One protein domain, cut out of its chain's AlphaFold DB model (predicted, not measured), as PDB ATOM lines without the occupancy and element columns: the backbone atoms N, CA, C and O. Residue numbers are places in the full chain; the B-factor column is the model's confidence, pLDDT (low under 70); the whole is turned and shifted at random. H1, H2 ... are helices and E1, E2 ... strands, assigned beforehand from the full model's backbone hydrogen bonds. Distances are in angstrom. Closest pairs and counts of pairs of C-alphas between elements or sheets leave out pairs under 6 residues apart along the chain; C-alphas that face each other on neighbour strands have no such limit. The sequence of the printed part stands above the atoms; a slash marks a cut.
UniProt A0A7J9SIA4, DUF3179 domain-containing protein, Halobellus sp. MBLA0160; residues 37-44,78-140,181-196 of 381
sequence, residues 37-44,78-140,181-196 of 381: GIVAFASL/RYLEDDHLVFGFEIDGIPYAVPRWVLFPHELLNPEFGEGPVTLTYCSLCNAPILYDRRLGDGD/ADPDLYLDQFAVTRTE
ATOM      1  N   GLY A  37      90.480 106.656  93.768       26.31
ATOM      2  CA  GLY A  37      89.896 106.936  95.093       26.31
ATOM      3  C   GLY A  37      88.586 107.737  95.137       26.31
ATOM      4  O   GLY A  37      88.376 108.647  94.342       26.31
ATOM      5  N   ILE A  38      87.742 107.425  96.128       27.08
ATOM      6  CA  ILE A  38      86.519 108.171  96.467       27.08
ATOM      7  C   ILE A  38      86.880 109.436  97.266       27.08
ATOM      8  O   ILE A  38      87.719 109.383  98.165       27.08
ATOM      9  N   VAL A  39      86.201 110.551  96.979       35.19
ATOM     10  CA  VAL A  39      86.204 111.760  97.817       35.19
ATOM     11  C   VAL A  39      84.935 111.762  98.672       35.19
ATOM     12  O   VAL A  39      83.833 111.621  98.147       35.19
ATOM     13  N   ALA A  40      85.089 111.904  99.988       33.53
ATOM     14  CA  ALA A  40      83.969 111.974 100.922       33.53
ATOM     15  C   ALA A  40      83.325 113.371 100.909       33.53
ATOM     16  O   ALA A  40      84.008 114.364 101.156       33.53
ATOM     17  N   PHE A  41      82.009 113.434 100.685       37.53
ATOM     18  CA  PHE A  41      81.201 114.648 100.833       37.53
ATOM     19  C   PHE A  41      80.061 114.380 101.817       37.53
ATOM     20  O   PHE A  41      79.048 113.776 101.465       37.53
ATOM     21  N   ALA A  42      80.224 114.821 103.063       33.06
ATOM     22  CA  ALA A  42      79.208 114.659 104.097       33.06
ATOM     23  C   ALA A  42      78.073 115.688 103.925       33.06
ATOM     24  O   ALA A  42      78.121 116.794 104.461       33.06
ATOM     25  N   SER A  43      77.048 115.318 103.154       32.94
ATOM     26  CA  SER A  43      75.829 116.114 102.971       32.94
ATOM     27  C   SER A  43      74.893 115.930 104.168       32.94
ATOM     28  O   SER A  43      74.163 114.942 104.252       32.94
ATOM     29  N   LEU A  44      74.896 116.884 105.104       32.44
ATOM     30  CA  LEU A  44      74.065 116.850 106.319       32.44
ATOM     31  C   LEU A  44      72.584 117.179 106.030       32.44
ATOM     32  O   LEU A  44      72.038 118.169 106.523       32.44
ATOM     33  N   ARG A  78      83.071 107.202 108.333       59.47
ATOM     34  CA  ARG A  78      83.923 106.085 108.800       59.47
ATOM     35  C   ARG A  78      85.430 106.378 108.797       59.47
ATOM     36  O   ARG A  78      86.193 105.656 109.436       59.47
ATOM     37  N   TYR A  79      85.862 107.407 108.070       70.69
ATOM     38  CA  TYR A  79      87.266 107.807 107.920       70.69
ATOM     39  C   TYR A  79      87.572 109.183 108.547       70.69
ATOM     40  O   TYR A  79      88.656 109.732 108.329       70.69
ATOM     41  N   LEU A  80      86.626 109.760 109.301       79.62
ATOM     42  CA  LEU A  80      86.716 111.096 109.888       79.62
ATOM     43  C   LEU A  80      86.499 111.057 111.411       79.62
ATOM     44  O   LEU A  80      85.372 111.129 111.896       79.62
ATOM     45  N   GLU A  81      87.605 110.976 112.153       84.38
ATOM     46  CA  GLU A  81      87.655 111.195 113.606       84.38
ATOM     47  C   GLU A  81      87.355 112.677 113.928       84.38
ATOM     48  O   GLU A  81      87.478 113.539 113.060       84.38
ATOM     49  N   ASP A  82      86.891 113.007 115.137       88.75
ATOM     50  CA  ASP A  82      86.356 114.355 115.411       88.75
ATOM     51  C   ASP A  82      87.423 115.468 115.426       88.75
ATOM     52  O   ASP A  82      87.103 116.601 115.067       88.75
ATOM     53  N   ASP A  83      88.680 115.161 115.764       92.31
ATOM     54  CA  ASP A  83      89.822 116.098 115.761       92.31
ATOM     55  C   ASP A  83      90.425 116.318 114.355       92.31
ATOM     56  O   ASP A  83      91.337 117.127 114.147       92.31
ATOM     57  N   HIS A  84      89.927 115.596 113.349       91.25
ATOM     58  CA  HIS A  84      90.438 115.679 111.992       91.25
ATOM     59  C   HIS A  84      90.162 117.054 111.367       91.25
ATOM     60  O   HIS A  84      89.023 117.432 111.103       91.25
ATOM     61  N   LEU A  85      91.234 117.789 111.057       94.12
ATOM     62  CA  LEU A  85      91.152 119.099 110.402       94.12
ATOM     63  C   LEU A  85      90.516 119.017 109.006       94.12
ATOM     64  O   LEU A  85      91.040 118.350 108.103       94.12
ATOM     65  N   VAL A  86      89.453 119.794 108.809       92.50
ATOM     66  CA  VAL A  86      88.709 119.936 107.552       92.50
ATOM     67  C   VAL A  86      88.715 121.378 107.039       92.50
ATOM     68  O   VAL A  86      88.975 122.338 107.772       92.50
ATOM     69  N   PHE A  87      88.411 121.523 105.752       93.88
ATOM     70  CA  PHE A  87      88.059 122.780 105.106       93.88
ATOM     71  C   PHE A  87      86.560 122.754 104.793       93.88
ATOM     72  O   PHE A  87      86.137 122.098 103.840       93.88
ATOM     73  N   GLY A  88      85.769 123.402 105.648       90.75
ATOM     74  CA  GLY A  88      84.314 123.494 105.549       90.75
ATOM     75  C   GLY A  88      83.862 124.725 104.765       90.75
ATOM     76  O   GLY A  88      84.487 125.782 104.860       90.75
ATOM     77  N   PHE A  89      82.791 124.603 103.987       89.69
ATOM     78  CA  PHE A  89      82.198 125.689 103.197       89.69
ATOM     79  C   PHE A  89      80.713 125.414 102.899       89.69
ATOM     80  O   PHE A  89      80.227 124.303 103.101       89.69
ATOM     81  N   GLU A  90      79.989 126.420 102.404       84.44
ATOM     82  CA  GLU A  90      78.603 126.283 101.933       84.44
ATOM     83  C   GLU A  90      78.498 126.572 100.434       84.44
ATOM     84  O   GLU A  90      79.029 127.580  99.970       84.44
ATOM     85  N   ILE A  91      77.732 125.752  99.706       80.19
ATOM     86  CA  ILE A  91      77.206 126.076  98.368       80.19
ATOM     87  C   ILE A  91      75.683 125.923  98.427       80.19
ATOM     88  O   ILE A  91      75.180 124.932  98.952       80.19
ATOM     89  N   ASP A  92      74.945 126.940  97.975       81.94
ATOM     90  CA  ASP A  92      73.473 127.025  98.033       81.94
ATOM     91  C   ASP A  92      72.846 126.702  99.410       81.94
ATOM     92  O   ASP A  92      71.722 126.208  99.524       81.94
ATOM     93  N   GLY A  93      73.578 127.003 100.490       79.06
ATOM     94  CA  GLY A  93      73.170 126.732 101.874       79.06
ATOM     95  C   GLY A  93      73.335 125.274 102.322       79.06
ATOM     96  O   GLY A  93      72.923 124.930 103.433       79.06
ATOM     97  N   ILE A  94      73.920 124.416 101.483       79.38
ATOM     98  CA  ILE A  94      74.310 123.044 101.819       79.38
ATOM     99  C   ILE A  94      75.758 123.074 102.341       79.38
ATOM    100  O   ILE A  94      76.631 123.596 101.642       79.38
ATOM    101  N   PRO A  95      76.041 122.533 103.542       83.06
ATOM    102  CA  PRO A  95      77.403 122.422 104.044       83.06
ATOM    103  C   PRO A  95      78.165 121.289 103.357       83.06
ATOM    104  O   PRO A  95      77.646 120.187 103.175       83.06
ATOM    105  N   TYR A  96      79.436 121.547 103.077       84.75
ATOM    106  CA  TYR A  96      80.415 120.582 102.594       84.75
ATOM    107  C   TYR A  96      81.702 120.712 103.410       84.75
ATOM    108  O   TYR A  96      81.999 121.776 103.951       84.75
ATOM    109  N   ALA A  97      82.483 119.637 103.490       88.44
ATOM    110  CA  ALA A  97      83.796 119.639 104.123       88.44
ATOM    111  C   ALA A  97      84.766 118.764 103.324       88.44
ATOM    112  O   ALA A  97      84.431 117.636 102.973       88.44
ATOM    113  N   VAL A  98      85.973 119.272 103.058       86.81
ATOM    114  CA  VAL A  98      87.063 118.505 102.432       86.81
ATOM    115  C   VAL A  98      88.179 118.284 103.460       86.81
ATOM    116  O   VAL A  98      88.676 119.262 104.026       86.81
ATOM    117  N   PRO A  99      88.615 117.038 103.726       90.19
ATOM    118  CA  PRO A  99      89.627 116.779 104.748       90.19
ATOM    119  C   PRO A  99      91.012 117.294 104.352       90.19
ATOM    120  O   PRO A  99      91.456 117.134 103.210       90.19
ATOM    121  N   ARG A 100      91.747 117.874 105.308       90.75
ATOM    122  CA  ARG A 100      93.018 118.554 105.016       90.75
ATOM    123  C   ARG A 100      94.067 117.630 104.394       90.75
ATOM    124  O   ARG A 100      94.832 118.091 103.559       90.75
ATOM    125  N   TRP A 101      94.128 116.345 104.753       85.12
ATOM    126  CA  TRP A 101      95.093 115.402 104.153       85.12
ATOM    127  C   TRP A 101      94.718 114.931 102.744       85.12
ATOM    128  O   TRP A 101      95.568 114.346 102.083       85.12
ATOM    129  N   VAL A 102      93.495 115.193 102.268       84.75
ATOM    130  CA  VAL A 102      93.145 115.037 100.848       84.75
ATOM    131  C   VAL A 102      93.689 116.238 100.079       84.75
ATOM    132  O   VAL A 102      94.423 116.084  99.107       84.75
ATOM    133  N   LEU A 103      93.409 117.455 100.552       87.00
ATOM    134  CA  LEU A 103      93.782 118.669  99.825       87.00
ATOM    135  C   LEU A 103      95.263 119.067  99.987       87.00
ATOM    136  O   LEU A 103      95.807 119.744  99.125       87.00
ATOM    137  N   PHE A 104      95.959 118.624 101.038       87.94
ATOM    138  CA  PHE A 104      97.386 118.910 101.250       87.94
ATOM    139  C   PHE A 104      98.326 118.305 100.179       87.94
ATOM    140  O   PHE A 104      99.172 119.044  99.684       87.94
ATOM    141  N   PRO A 105      98.223 117.013  99.790       86.69
ATOM    142  CA  PRO A 105      99.048 116.428  98.726       86.69
ATOM    143  C   PRO A 105      98.534 116.698  97.303       86.69
ATOM    144  O   PRO A 105      99.297 116.523  96.353       86.69
ATOM    145  N   HIS A 106      97.259 117.069  97.134       85.25
ATOM    146  CA  HIS A 106      96.657 117.332  95.819       85.25
ATOM    147  C   HIS A 106      96.617 118.827  95.459       85.25
ATOM    148  O   HIS A 106      96.638 119.171  94.282       85.25
ATOM    149  N   GLU A 107      96.620 119.713  96.461       91.00
ATOM    150  CA  GLU A 107      96.621 121.186  96.388       91.00
ATOM    151  C   GLU A 107      95.466 121.857  95.619       91.00
ATOM    152  O   GLU A 107      95.362 123.087  95.633       91.00
ATOM    153  N   LEU A 108      94.611 121.092  94.939       91.25
ATOM    154  CA  LEU A 108      93.473 121.586  94.171       91.25
ATOM    155  C   LEU A 108      92.437 120.466  93.956       91.25
ATOM    156  O   LEU A 108      92.802 119.300  93.810       91.25
ATOM    157  N   LEU A 109      91.154 120.827  93.929       89.38
ATOM    158  CA  LEU A 109      90.021 119.983  93.535       89.38
ATOM    159  C   LEU A 109      89.027 120.845  92.734       89.38
ATOM    160  O   LEU A 109      88.726 121.952  93.167       89.38
ATOM    161  N   ASN A 110      88.472 120.343  91.626       91.19
ATOM    162  CA  ASN A 110      87.438 121.033  90.832       91.19
ATOM    163  C   ASN A 110      86.060 120.338  90.974       91.19
ATOM    164  O   ASN A 110      85.612 119.713  90.012       91.19
ATOM    165  N   PRO A 111      85.406 120.336  92.154       83.38
ATOM    166  CA  PRO A 111      84.136 119.636  92.326       83.38
ATOM    167  C   PRO A 111      82.955 120.407  91.708       83.38
ATOM    168  O   PRO A 111      83.028 121.604  91.417       83.38
ATOM    169  N   GLU A 112      81.832 119.708  91.564       79.62
ATOM    170  CA  GLU A 112      80.559 120.268  91.113       79.62
ATOM    171  C   GLU A 112      79.496 119.990  92.177       79.62
ATOM    172  O   GLU A 112      79.230 118.842  92.530       79.62
ATOM    173  N   PHE A 113      78.904 121.051  92.726       75.31
ATOM    174  CA  PHE A 113      77.898 120.961  93.781       75.31
ATOM    175  C   PHE A 113      76.563 121.475  93.245       75.31
ATOM    176  O   PHE A 113      76.323 122.679  93.182       75.31
ATOM    177  N   GLY A 114      75.701 120.554  92.800       70.69
ATOM    178  CA  GLY A 114      74.459 120.906  92.110       70.69
ATOM    179  C   GLY A 114      74.748 121.617  90.785       70.69
ATOM    180  O   GLY A 114      75.314 121.018  89.876       70.69
ATOM    181  N   GLU A 115      74.378 122.897  90.691       68.19
ATOM    182  CA  GLU A 115      74.669 123.775  89.542       68.19
ATOM    183  C   GLU A 115      75.852 124.738  89.807       68.19
ATOM    184  O   GLU A 115      76.087 125.673  89.039       68.19
ATOM    185  N   GLY A 116      76.597 124.541  90.903       81.31
ATOM    186  CA  GLY A 116      77.794 125.304  91.261       81.31
ATOM    187  C   GLY A 116      79.092 124.554  90.935       81.31
ATOM    188  O   GLY A 116      79.553 123.772  91.773       81.31
ATOM    189  N   PRO A 117      79.715 124.774  89.762       90.06
ATOM    190  CA  PRO A 117      81.074 124.319  89.501       90.06
ATOM    191  C   PRO A 117      82.052 125.231  90.251       90.06
ATOM    192  O   PRO A 117      82.081 126.442  90.040       90.06
ATOM    193  N   VAL A 118      82.870 124.656  91.128       91.88
ATOM    194  CA  VAL A 118      83.800 125.419  91.975       91.88
ATOM    195  C   VAL A 118      85.194 124.807  91.943       91.88
ATOM    196  O   VAL A 118      85.365 123.652  91.555       91.88
ATOM    197  N   THR A 119      86.214 125.570  92.328       94.88
ATOM    198  CA  THR A 119      87.569 125.044  92.532       94.88
ATOM    199  C   THR A 119      88.033 125.327  93.955       94.88
ATOM    200  O   THR A 119      88.121 126.477  94.388       94.88
ATOM    201  N   LEU A 120      88.275 124.259  94.716       95.19
ATOM    202  CA  LEU A 120      88.839 124.329  96.056       95.19
ATOM    203  C   LEU A 120      90.356 124.208  95.938       95.19
ATOM    204  O   LEU A 120      90.898 123.148  95.632       95.19
ATOM    205  N   THR A 121      91.035 125.313  96.195       95.81
ATOM    206  CA  THR A 121      92.472 125.483  95.992       95.81
ATOM    207  C   THR A 121      93.179 125.533  97.344       95.81
ATOM    208  O   THR A 121      92.600 125.998  98.326       95.81
ATOM    209  N   TYR A 122      94.425 125.070  97.431       95.19
ATOM    210  CA  TYR A 122      95.201 125.117  98.671       95.19
ATOM    211  C   TYR A 122      96.682 125.368  98.401       95.19
ATOM    212  O   TYR A 122      97.375 124.536  97.814       95.19
ATOM    213  N   CYS A 123      97.196 126.503  98.876       94.62
ATOM    214  CA  CYS A 123      98.637 126.715  98.946       94.62
ATOM    215  C   CYS A 123      99.194 126.058 100.215       94.62
ATOM    216  O   CYS A 123      98.947 126.521 101.333       94.62
ATOM    217  N   SER A 124      99.984 124.996 100.036       91.50
ATOM    218  CA  SER A 124     100.619 124.240 101.121       91.50
ATOM    219  C   SER A 124     101.587 125.069 101.972       91.50
ATOM    220  O   SER A 124     101.655 124.855 103.182       91.50
ATOM    221  N   LEU A 125     102.270 126.051 101.369       91.62
ATOM    222  CA  LEU A 125     103.178 126.976 102.058       91.62
ATOM    223  C   LEU A 125     102.432 128.041 102.874       91.62
ATOM    224  O   LEU A 125     102.827 128.338 103.999       91.62
ATOM    225  N   CYS A 126     101.343 128.592 102.333       92.31
ATOM    226  CA  CYS A 126     100.542 129.614 103.014       92.31
ATOM    227  C   CYS A 126      99.513 129.021 103.999       92.31
ATOM    228  O   CYS A 126      98.924 129.769 104.776       92.31
ATOM    229  N   ASN A 127      99.290 127.696 103.981       92.31
ATOM    230  CA  ASN A 127      98.255 126.996 104.762       92.31
ATOM    231  C   ASN A 127      96.857 127.625 104.554       92.31
ATOM    232  O   ASN A 127      96.080 127.807 105.496       92.31
ATOM    233  N   ALA A 128      96.585 128.000 103.300       93.12
ATOM    234  CA  ALA A 128      95.470 128.845 102.890       93.12
ATOM    235  C   ALA A 128      94.578 128.110 101.870       93.12
ATOM    236  O   ALA A 128      94.955 128.021 100.694       93.12
ATOM    237  N   PRO A 129      93.428 127.558 102.300       95.50
ATOM    238  CA  PRO A 129      92.396 127.070 101.396       95.50
ATOM    239  C   PRO A 129      91.590 128.255 100.844       95.50
ATOM    240  O   PRO A 129      91.216 129.146 101.607       95.50
ATOM    241  N   ILE A 130      91.308 128.280  99.542       97.06
ATOM    242  CA  ILE A 130      90.434 129.290  98.923       97.06
ATOM    243  C   ILE A 130      89.520 128.594  97.912       97.06
ATOM    244  O   ILE A 130      89.989 127.799  97.095       97.06
ATOM    245  N   LEU A 131      88.219 128.871  97.999       96.69
ATOM    246  CA  LEU A 131      87.183 128.294  97.151       96.69
ATOM    247  C   LEU A 131      86.670 129.351  96.171       96.69
ATOM    248  O   LEU A 131      86.148 130.380  96.597       96.69
ATOM    249  N   TYR A 132      86.808 129.078  94.879       96.75
ATOM    250  CA  TYR A 132      86.386 129.968  93.799       96.75
ATOM    251  C   TYR A 132      85.207 129.385  93.017       96.75
ATOM    252  O   TYR A 132      85.137 128.167  92.841       96.75
ATOM    253  N   ASP A 133      84.325 130.235  92.490       94.75
ATOM    254  CA  ASP A 133      83.449 129.845  91.377       94.75
ATOM    255  C   ASP A 133      84.309 129.597  90.128       94.75
ATOM    256  O   ASP A 133      85.288 130.308  89.886       94.75
ATOM    257  N   ARG A 134      83.983 128.565  89.343       93.50
ATOM    258  CA  ARG A 134      84.681 128.275  88.079       93.50
ATOM    259  C   ARG A 134      84.105 129.062  86.902       93.50
ATOM    260  O   ARG A 134      84.747 129.099  85.856       93.50
ATOM    261  N   ARG A 135      82.918 129.661  87.037       92.12
ATOM    262  CA  ARG A 135      82.294 130.488  85.995       92.12
ATOM    263  C   ARG A 135      82.921 131.875  85.967       92.12
ATOM    264  O   ARG A 135      83.068 132.512  87.007       92.12
ATOM    265  N   LEU A 136      83.222 132.364  84.771       86.62
ATOM    266  CA  LEU A 136      83.578 133.763  84.541       86.62
ATOM    267  C   LEU A 136      82.395 134.538  83.934       86.62
ATOM    268  O   LEU A 136      81.326 133.985  83.671       86.62
ATOM    269  N   GLY A 137      82.559 135.854  83.760       77.62
ATOM    270  CA  GLY A 137      81.500 136.751  83.267       77.62
ATOM    271  C   GLY A 137      81.082 136.536  81.803       77.62
ATOM    272  O   GLY A 137      80.105 137.133  81.358       77.62
ATOM    273  N   ASP A 138      81.810 135.689  81.075       79.12
ATOM    274  CA  ASP A 138      81.474 135.148  79.752       79.12
ATOM    275  C   ASP A 138      80.429 134.011  79.822       79.12
ATOM    276  O   ASP A 138      79.689 133.796  78.863       79.12
ATOM    277  N   GLY A 139      80.317 133.342  80.974       75.88
ATOM    278  CA  GLY A 139      79.502 132.147  81.195       75.88
ATOM    279  C   GLY A 139      80.276 130.830  81.070       75.88
ATOM    280  O   GLY A 139      79.697 129.775  81.339       75.88
ATOM    281  N   ASP A 140      81.563 130.871  80.713       84.00
ATOM    282  CA  ASP A 140      82.396 129.681  80.554       84.00
ATOM    283  C   ASP A 140      82.886 129.162  81.911       84.00
ATOM    284  O   ASP A 140      83.315 129.919  82.786       84.00
ATOM    285  N   ALA A 181      93.056 140.132  77.792       94.00
ATOM    286  CA  ALA A 181      91.665 140.476  77.515       94.00
ATOM    287  C   ALA A 181      91.030 141.303  78.648       94.00
ATOM    288  O   ALA A 181      90.440 142.346  78.375       94.00
ATOM    289  N   ASP A 182      91.186 140.868  79.903       94.06
ATOM    290  CA  ASP A 182      90.733 141.596  81.090       94.06
ATOM    291  C   ASP A 182      91.803 141.553  82.201       94.06
ATOM    292  O   ASP A 182      91.938 140.552  82.916       94.06
ATOM    293  N   PRO A 183      92.582 142.637  82.374       93.88
ATOM    294  CA  PRO A 183      93.608 142.685  83.400       93.88
ATOM    295  C   PRO A 183      93.051 142.886  84.809       93.88
ATOM    296  O   PRO A 183      93.766 142.597  85.767       93.88
ATOM    297  N   ASP A 184      91.812 143.363  84.963       94.56
ATOM    298  CA  ASP A 184      91.167 143.624  86.255       94.56
ATOM    299  C   ASP A 184      90.165 142.526  86.650       94.56
ATOM    300  O   ASP A 184      89.397 142.696  87.596       94.56
ATOM    301  N   LEU A 185      90.240 141.367  85.986       94.00
ATOM    302  CA  LEU A 185      89.472 140.168  86.299       94.00
ATOM    303  C   LEU A 185      89.895 139.519  87.628       94.00
ATOM    304  O   LEU A 185      91.084 139.390  87.940       94.00
ATOM    305  N   TYR A 186      88.898 139.032  88.366       95.12
ATOM    306  CA  TYR A 186      89.031 138.211  89.568       95.12
ATOM    307  C   TYR A 186      88.004 137.077  89.509       95.12
ATOM    308  O   TYR A 186      86.884 137.284  89.043       95.12
ATOM    309  N   LEU A 187      88.362 135.901  90.022       95.62
ATOM    310  CA  LEU A 187      87.413 134.826  90.316       95.62
ATOM    311  C   LEU A 187      86.579 135.170  91.564       95.62
ATOM    312  O   LEU A 187      87.135 135.581  92.590       95.62
ATOM    313  N   ASP A 188      85.262 134.955  91.496       94.69
ATOM    314  CA  ASP A 188      84.357 135.085  92.645       94.69
ATOM    315  C   ASP A 188      84.688 134.038  93.724       94.69
ATOM    316  O   ASP A 188      85.034 132.898  93.415       94.69
ATOM    317  N   GLN A 189      84.597 134.426  95.002       94.69
ATOM    318  CA  GLN A 189      85.062 133.623  96.143       94.69
ATOM    319  C   GLN A 189      83.941 133.252  97.116       94.69
ATOM    320  O   GLN A 189      83.140 134.094  97.525       94.69
ATOM    321  N   PHE A 190      83.973 132.002  97.572       93.88
ATOM    322  CA  PHE A 190      83.144 131.484  98.655       93.88
ATOM    323  C   PHE A 190      83.931 131.438  99.972       93.88
ATOM    324  O   PHE A 190      85.151 131.265  99.992       93.88
ATOM    325  N   ALA A 191      83.228 131.575 101.097       95.06
ATOM    326  CA  ALA A 191      83.845 131.490 102.418       95.06
ATOM    327  C   ALA A 191      84.276 130.048 102.741       95.06
ATOM    328  O   ALA A 191      83.489 129.114 102.587       95.06
ATOM    329  N   VAL A 192      85.506 129.885 103.242       95.69
ATOM    330  CA  VAL A 192      86.046 128.601 103.712       95.69
ATOM    331  C   VAL A 192      86.495 128.726 105.166       95.69
ATOM    332  O   VAL A 192      87.339 129.558 105.502       95.69
ATOM    333  N   THR A 193      85.969 127.855 106.022       95.00
ATOM    334  CA  THR A 193      86.343 127.717 107.431       95.00
ATOM    335  C   THR A 193      87.325 126.556 107.587       95.00
ATOM    336  O   THR A 193      87.066 125.446 107.122       95.00
ATOM    337  N   ARG A 194      88.449 126.774 108.280       95.19
ATOM    338  CA  ARG A 194      89.334 125.690 108.741       95.19
ATOM    339  C   ARG A 194      89.036 125.395 110.209       95.19
ATOM    340  O   ARG A 194      89.238 126.269 111.045       95.19
ATOM    341  N   THR A 195      88.594 124.177 110.493       95.25
ATOM    342  CA  THR A 195      88.055 123.732 111.793       95.25
ATOM    343  C   THR A 195      88.264 122.221 111.942       95.25
ATOM    344  O   THR A 195      88.725 121.566 110.998       95.25
ATOM    345  N   GLU A 196      87.980 121.664 113.113       94.56
ATOM    346  CA  GLU A 196      87.955 120.217 113.340       94.56
ATOM    347  C   GLU A 196      86.606 119.617 112.886       94.56
ATOM    348  O   GLU A 196      85.580 120.300 112.816       94.56
TER     349      GLU A 196
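AT A GLANCE: This is residues 37 to 44, 78 to 140 and 181 to 196 of the 381 residues of the protein "DUF3179 domain-containing protein" of Halobellus sp. MBLA0160 (UniProt A0A7J9SIA4). A small sandwich, two sheets face to face: the strongly twisted sheet E2, E1, E5 on one side and the hairpin E3 and E4 on the other, with the short helix H1 beside their strands. Stretches without a named element make the ends of the longest axis, near Arg 78 and Ala 181. The 87 printed residues, under half of them in named elements, run E1, E2, H1, E3, E4, E5; both sheets are antiparallel and the class is mostly strand. The whole is compact, with a radius of gyration of the C-alphas of 13.8 A, and spans 46 by 30 by 24 A, only just elongated.

HOW THE PARTS SIT: E1, residues 85 to 91, and E2, residues 94 to 99, form a hairpin, with N 89 and O 96 2.9 A apart. H1, residues 100 to 106, is on this sheet but over none of its strands; the closest C-alphas of E1 and H1 are Val 86 and Arg 100, 5.2 A. In H1, 1 of 3 O i to N i+4 pairs and 1 of 4 O i to N i+3 pairs are within hydrogen-bond range. E3, residues 116 to 123, and E4, residues 128 to 133, form a hairpin, with N 121 and O 130 2.8 A apart. E5, residues 192 to 196, is antiparallel to E1, with N 88 and O 193 2.8 A apart. The facing parts of the two sheets are 10.4 A centre to centre.

IN THESE COORDINATES: E1 begins at C-alpha 85 (91.152, 119.099, 110.402) and is 19.7 A long; E3 is 22.3 A. E5 ends at C-alpha 196 (87.955, 120.217, 113.340).

THE WHOLE: The C-alphas farthest apart, of Arg 78 and Ala 181, are 47.1 A apart. Cuts leave gaps of 14.8 A between C-alphas 44 and 78 and 14.5 A between C-alphas 140 and 181. Of the links printed whole, none is long. Residues 37 to 44, 78 and 115 have pLDDT under 70.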